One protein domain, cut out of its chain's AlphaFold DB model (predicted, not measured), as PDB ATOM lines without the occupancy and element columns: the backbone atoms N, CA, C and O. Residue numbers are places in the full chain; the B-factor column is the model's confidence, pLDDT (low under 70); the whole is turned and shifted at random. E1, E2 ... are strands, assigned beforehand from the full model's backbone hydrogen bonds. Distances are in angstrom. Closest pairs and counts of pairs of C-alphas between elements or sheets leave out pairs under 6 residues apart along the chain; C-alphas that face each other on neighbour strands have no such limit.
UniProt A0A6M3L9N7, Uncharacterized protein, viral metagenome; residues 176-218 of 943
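AT A GLANCE: This is residues 176 to 218 of the 943 residues of an uncharacterized protein of viral metagenome (UniProt A0A6M3L9N7). A small wall of four antiparallel strands, laid side by side in the order E1, E2, E3, E4, has the link of residues 180 to 187 looping over one face, with Tyr 184 over the sheet's inner strands, while the other face is bare. Past E4, residues 214 to 218 fold back beside that edge strand. The printed part has 43 residues, with four named strands, E1 to E4 in that order along the chain, and no named helix; the class is all strand. It is compact and flat, with a radius of gyration of the C-alphas of 9.3 A and spans of 25 by 19 by 10 A.

HOW THE PARTS SIT: E2, residues 188 to 195, and E3, residues 198 to 205, are the inner strands and form an antiparallel hairpin at 175 degrees; N 191 and O 202 are within hydrogen-bond range at 2.9 A. E2 bends by 51 degrees at residue 192. E1, residues 176 to 179, is an edge strand and forms a hairpin with E2, antiparallel at 179 degrees, with N 177 and O 192 at 2.8 A. E4, residues 210 to 213, is the other edge strand and forms a hairpin with E3, antiparallel at 176 degrees, with N 203 and O 211 at 2.9 A. E1 and E4 are apart. The four strands make a meander, each the antiparallel neighbour of the one before. The sheet is twisted, its C-alphas lying up to 4.0 A off the best plane.

IN THESE COORDINATES: E3 is 21.3 A from first to last C-alpha and E2 is 19.2 A. E1 begins at C-alpha 176 (4.670, -26.448, -34.284) and is 9.9 A long. E4 is 10.5 A long and ends at C-alpha 213 (8.416, -26.558, -20.415).

THE WHOLE: The C-alphas of Gly 197 and Ala 209, the two farthest apart, are 26.7 A apart. The printed part has no cut. The links E2 to E3 and E3 to E4 are tight, and E1 to E2 is short. The mean pLDDT of the printed part is 95.2, and no printed residue is under 70.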
ATOM      1  N   SER A 176       4.040 -25.455 -35.151       93.88
ATOM      2  CA  SER A 176       4.670 -26.448 -34.284       93.88
ATOM      3  C   SER A 176       5.632 -27.364 -35.041       93.88
ATOM      4  O   SER A 176       5.553 -27.525 -36.259       93.88
ATOM      5  N   LEU A 177       6.556 -27.965 -34.296       94.25
ATOM      6  CA  LEU A 177       7.367 -29.103 -34.702       94.25
ATOM      7  C   LEU A 177       7.023 -30.256 -33.760       94.25
ATOM      8  O   LEU A 177       7.206 -30.141 -32.547       94.25
ATOM      9  N   SER A 178       6.509 -31.357 -34.297       95.44
ATOM     10  CA  SER A 178       6.033 -32.460 -33.470       95.44
ATOM     11  C   SER A 178       6.201 -33.826 -34.117       95.44
ATOM     12  O   SER A 178       6.334 -33.973 -35.331       95.44
ATOM     13  N   SER A 179       6.188 -34.846 -33.267       95.25
ATOM     14  CA  SER A 179       6.073 -36.247 -33.654       95.25
ATOM     15  C   SER A 179       5.195 -36.949 -32.628       95.25
ATOM     16  O   SER A 179       5.487 -36.889 -31.435       95.25
ATOM     17  N   GLY A 180       4.101 -37.569 -33.076       95.38
ATOM     18  CA  GLY A 180       3.166 -38.343 -32.248       95.38
ATOM     19  C   GLY A 180       2.256 -37.532 -31.309       95.38
ATOM     20  O   GLY A 180       1.076 -37.863 -31.182       95.38
ATOM     21  N   GLN A 181       2.744 -36.450 -30.696       97.06
ATOM     22  CA  GLN A 181       1.897 -35.511 -29.953       97.06
ATOM     23  C   GLN A 181       1.059 -34.653 -30.918       97.06
ATOM     24  O   GLN A 181       1.520 -34.297 -32.001       97.06
ATOM     25  N   THR A 182      -0.178 -34.322 -30.530       94.94
ATOM     26  CA  THR A 182      -1.143 -33.549 -31.357       94.94
ATOM     27  C   THR A 182      -1.365 -32.118 -30.868       94.94
ATOM     28  O   THR A 182      -1.927 -31.296 -31.590       94.94
ATOM     29  N   ALA A 183      -0.907 -31.826 -29.655       95.38
ATOM     30  CA  ALA A 183      -0.809 -30.507 -29.054       95.38
ATOM     31  C   ALA A 183       0.259 -30.567 -27.952       95.38
ATOM     32  O   ALA A 183       0.746 -31.654 -27.614       95.38
ATOM     33  N   TYR A 184       0.581 -29.417 -27.352       95.81
ATOM     34  CA  TYR A 184       1.432 -29.370 -26.166       95.81
ATOM     35  C   TYR A 184       0.951 -30.370 -25.107       95.81
ATOM     36  O   TYR A 184      -0.217 -30.365 -24.712       95.81
ATOM     37  N   ASN A 185       1.865 -31.245 -24.682       95.56
ATOM     38  CA  ASN A 185       1.647 -32.289 -23.685       95.56
ATOM     39  C   ASN A 185       0.363 -33.120 -23.918       95.56
ATOM     40  O   ASN A 185      -0.352 -33.432 -22.970       95.56
ATOM     41  N   THR A 186       0.042 -33.451 -25.180       96.56
ATOM     42  CA  THR A 186      -1.133 -34.264 -25.558       96.56
ATOM     43  C   THR A 186      -0.728 -35.418 -26.482       96.56
ATOM     44  O   THR A 186      -0.358 -35.198 -27.638       96.56
ATOM     45  N   GLY A 187      -0.827 -36.659 -25.994       95.88
ATOM     46  CA  GLY A 187      -0.382 -37.873 -26.696       95.88
ATOM     47  C   GLY A 187       1.033 -38.320 -26.300       95.88
ATOM     48  O   GLY A 187       1.497 -38.017 -25.202       95.88
ATOM     49  N   THR A 188       1.713 -39.038 -27.199       96.62
ATOM     50  CA  THR A 188       3.064 -39.591 -26.977       96.62
ATOM     51  C   THR A 188       4.026 -39.096 -28.046       96.62
ATOM     52  O   THR A 188       3.705 -39.175 -29.227       96.62
ATOM     53  N   GLY A 189       5.215 -38.646 -27.647       97.25
ATOM     54  CA  GLY A 189       6.274 -38.207 -28.558       97.25
ATOM     55  C   GLY A 189       6.826 -36.850 -28.145       97.25
ATOM     56  O   GLY A 189       7.114 -36.670 -26.967       97.25
ATOM     57  N   PHE A 190       6.985 -35.903 -29.069       97.94
ATOM     58  CA  PHE A 190       7.424 -34.548 -28.724       97.94
ATOM     59  C   PHE A 190       6.605 -33.467 -29.427       97.94
ATOM     60  O   PHE A 190       6.049 -33.695 -30.505       97.94
ATOM     61  N   TRP A 191       6.573 -32.283 -28.820       97.25
ATOM     62  CA  TRP A 191       5.911 -31.092 -29.337       97.25
ATOM     63  C   TRP A 191       6.713 -29.845 -28.976       97.25
ATOM     64  O   TRP A 191       7.023 -29.625 -27.809       97.25
ATOM     65  N   MET A 192       7.024 -29.017 -29.966       96.50
ATOM     66  CA  MET A 192       7.617 -27.689 -29.815       96.50
ATOM     67  C   MET A 192       6.738 -26.689 -30.552       96.50
ATOM     68  O   MET A 192       6.404 -26.917 -31.709       96.50
ATOM     69  N   GLU A 193       6.373 -25.576 -29.929       95.81
ATOM     70  CA  GLU A 193       5.517 -24.573 -30.572       95.81
ATOM     71  C   GLU A 193       5.809 -23.158 -30.096       95.81
ATOM     72  O   GLU A 193       6.392 -22.950 -29.028       95.81
ATOM     73  N   TYR A 194       5.313 -22.188 -30.865       94.62
ATOM     74  CA  TYR A 194       5.206 -20.803 -30.430       94.62
ATOM     75  C   TYR A 194       3.739 -20.446 -30.169       94.62
ATOM     76  O   TYR A 194       2.991 -20.027 -31.061       94.62
ATOM     77  N   ASN A 195       3.315 -20.639 -28.918       92.62
ATOM     78  CA  ASN A 195       1.938 -20.446 -28.484       92.62
ATOM     79  C   ASN A 195       1.700 -18.987 -28.078       92.62
ATOM     80  O   ASN A 195       1.945 -18.604 -26.937       92.62
ATOM     81  N   ALA A 196       1.237 -18.173 -29.030       89.69
ATOM     82  CA  ALA A 196       0.808 -16.786 -28.803       89.69
ATOM     83  C   ALA A 196       1.825 -15.897 -28.050       89.69
ATOM     84  O   ALA A 196       1.436 -15.043 -27.259       89.69
ATOM     85  N   GLY A 197       3.126 -16.087 -28.294       88.75
ATOM     86  CA  GLY A 197       4.188 -15.342 -27.608       88.75
ATOM     87  C   GLY A 197       5.062 -16.199 -26.693       88.75
ATOM     88  O   GLY A 197       6.199 -15.823 -26.417       88.75
ATOM     89  N   THR A 198       4.566 -17.369 -26.284       92.44
ATOM     90  CA  THR A 198       5.241 -18.252 -25.332       92.44
ATOM     91  C   THR A 198       5.753 -19.512 -26.031       92.44
ATOM     92  O   THR A 198       4.945 -20.313 -26.515       92.44
ATOM     93  N   PRO A 199       7.076 -19.731 -26.100       94.31
ATOM     94  CA  PRO A 199       7.617 -20.994 -26.573       94.31
ATOM     95  C   PRO A 199       7.336 -22.095 -25.547       94.31
ATOM     96  O   PRO A 199       7.627 -21.934 -24.360       94.31
ATOM     97  N   ARG A 200       6.790 -23.221 -26.009       96.00
ATOM     98  CA  ARG A 200       6.523 -24.399 -25.171       96.00
ATOM     99  C   ARG A 200       7.173 -25.639 -25.761       96.00
ATOM    100  O   ARG A 200       7.290 -25.758 -26.982       96.00
ATOM    101  N   PHE A 201       7.570 -26.563 -24.892       96.88
ATOM    102  CA  PHE A 201       8.169 -27.838 -25.276       96.88
ATOM    103  C   PHE A 201       7.661 -28.974 -24.388       96.88
ATOM    104  O   PHE A 201       7.654 -28.854 -23.167       96.88
ATOM    105  N   SER A 202       7.270 -30.093 -24.985       97.50
ATOM    106  CA  SER A 202       6.963 -31.330 -24.268       97.50
ATOM    107  C   SER A 202       7.589 -32.536 -24.956       97.50
ATOM    108  O   SER A 202       7.649 -32.604 -26.182       97.50
ATOM    109  N   LEU A 203       8.027 -33.505 -24.155       97.56
ATOM    110  CA  LEU A 203       8.602 -34.777 -24.580       97.56
ATOM    111  C   LEU A 203       8.068 -35.896 -23.682       97.56
ATOM    112  O   LEU A 203       8.049 -35.755 -22.464       97.56
ATOM    113  N   GLY A 204       7.690 -37.023 -24.274       96.25
ATOM    114  CA  GLY A 204       7.204 -38.204 -23.568       96.25
ATOM    115  C   GLY A 204       5.692 -38.383 -23.676       96.25
ATOM    116  O   GLY A 204       5.086 -38.058 -24.703       96.25
ATOM    117  N   VAL A 205       5.104 -38.962 -22.630       95.75
ATOM    118  CA  VAL A 205       3.680 -39.311 -22.561       95.75
ATOM    119  C   VAL A 205       2.932 -38.261 -21.749       95.75
ATOM    120  O   VAL A 205       3.284 -38.000 -20.602       95.75
ATOM    121  N   ALA A 206       1.866 -37.702 -22.317       94.38
ATOM    122  CA  ALA A 206       0.977 -36.773 -21.625       94.38
ATOM    123  C   ALA A 206       0.457 -37.351 -20.298       94.38
ATOM    124  O   ALA A 206      -0.162 -38.414 -20.278       94.38
ATOM    125  N   GLY A 207       0.730 -36.664 -19.184       89.69
ATOM    126  CA  GLY A 207       0.372 -37.122 -17.832       89.69
ATOM    127  C   GLY A 207       1.165 -38.337 -17.321       89.69
ATOM    128  O   GLY A 207       0.963 -38.758 -16.185       89.69
ATOM    129  N   GLY A 208       2.072 -38.891 -18.129       93.69
ATOM    130  CA  GLY A 208       2.971 -39.989 -17.781       93.69
ATOM    131  C   GLY A 208       4.425 -39.526 -17.711       93.69
ATOM    132  O   GLY A 208       4.697 -38.352 -17.472       93.69
ATOM    133  N   ALA A 209       5.362 -40.455 -17.925       95.31
ATOM    134  CA  ALA A 209       6.783 -40.128 -17.916       95.31
ATOM    135  C   ALA A 209       7.137 -39.146 -19.046       95.31
ATOM    136  O   ALA A 209       6.833 -39.402 -20.218       95.31
ATOM    137  N   GLY A 210       7.782 -38.033 -18.706       95.75
ATOM    138  CA  GLY A 210       8.078 -36.984 -19.669       95.75
ATOM    139  C   GLY A 210       8.765 -35.754 -19.088       95.75
ATOM    140  O   GLY A 210       8.977 -35.628 -17.884       95.75
ATOM    141  N   PHE A 211       9.101 -34.841 -19.990       96.75
ATOM    142  CA  PHE A 211       9.681 -33.533 -19.724       96.75
ATOM    143  C   PHE A 211       8.760 -32.474 -20.320       96.75
ATOM    144  O   PHE A 211       8.311 -32.609 -21.460       96.75
ATOM    145  N   THR A 212       8.508 -31.400 -19.582       97.31
ATOM    146  CA  THR A 212       7.691 -30.279 -20.050       97.31
ATOM    147  C   THR A 212       8.329 -28.943 -19.696       97.31
ATOM    148  O   THR A 212       8.940 -28.797 -18.640       97.31
ATOM    149  N   TRP A 213       8.175 -27.980 -20.600       97.38
ATOM    150  CA  TRP A 213       8.416 -26.558 -20.415       97.38
ATOM    151  C   TRP A 213       7.196 -25.802 -20.940       97.38
ATOM    152  O   TRP A 213       6.916 -25.817 -22.144       97.38
ATOM    153  N   ASP A 214       6.468 -25.140 -20.047       95.19
ATOM    154  CA  ASP A 214       5.229 -24.426 -20.378       95.19
ATOM    155  C   ASP A 214       5.431 -22.930 -20.674       95.19
ATOM    156  O   ASP A 214       4.465 -22.231 -20.989       95.19
ATOM    157  N   GLY A 215       6.677 -22.452 -20.610       94.56
ATOM    158  CA  GLY A 215       7.028 -21.034 -20.702       94.56
ATOM    159  C   GLY A 215       7.409 -20.390 -19.370       94.56
ATOM    160  O   GLY A 215       7.955 -19.289 -19.383       94.56
ATOM    161  N   ALA A 216       7.146 -21.062 -18.247       95.56
ATOM    162  CA  ALA A 216       7.458 -20.584 -16.903       95.56
ATOM    163  C   ALA A 216       8.190 -21.636 -16.060       95.56
ATOM    164  O   ALA A 216       9.158 -21.303 -15.375       95.56
ATOM    165  N   ALA A 217       7.751 -22.894 -16.112       94.50
ATOM    166  CA  ALA A 217       8.286 -23.986 -15.314       94.50
ATOM    167  C   ALA A 217       8.793 -25.133 -16.192       94.50
ATOM    168  O   ALA A 217       8.175 -25.517 -17.186       94.50
ATOM    169  N   MET A 218       9.921 -25.708 -15.775       94.81
ATOM    170  CA  MET A 218      10.395 -27.000 -16.257       94.81
ATOM    171  C   MET A 218       9.915 -28.077 -15.285       94.81
ATOM    172  O   MET A 218      10.189 -27.986 -14.090       94.81
TER     173      MET A 218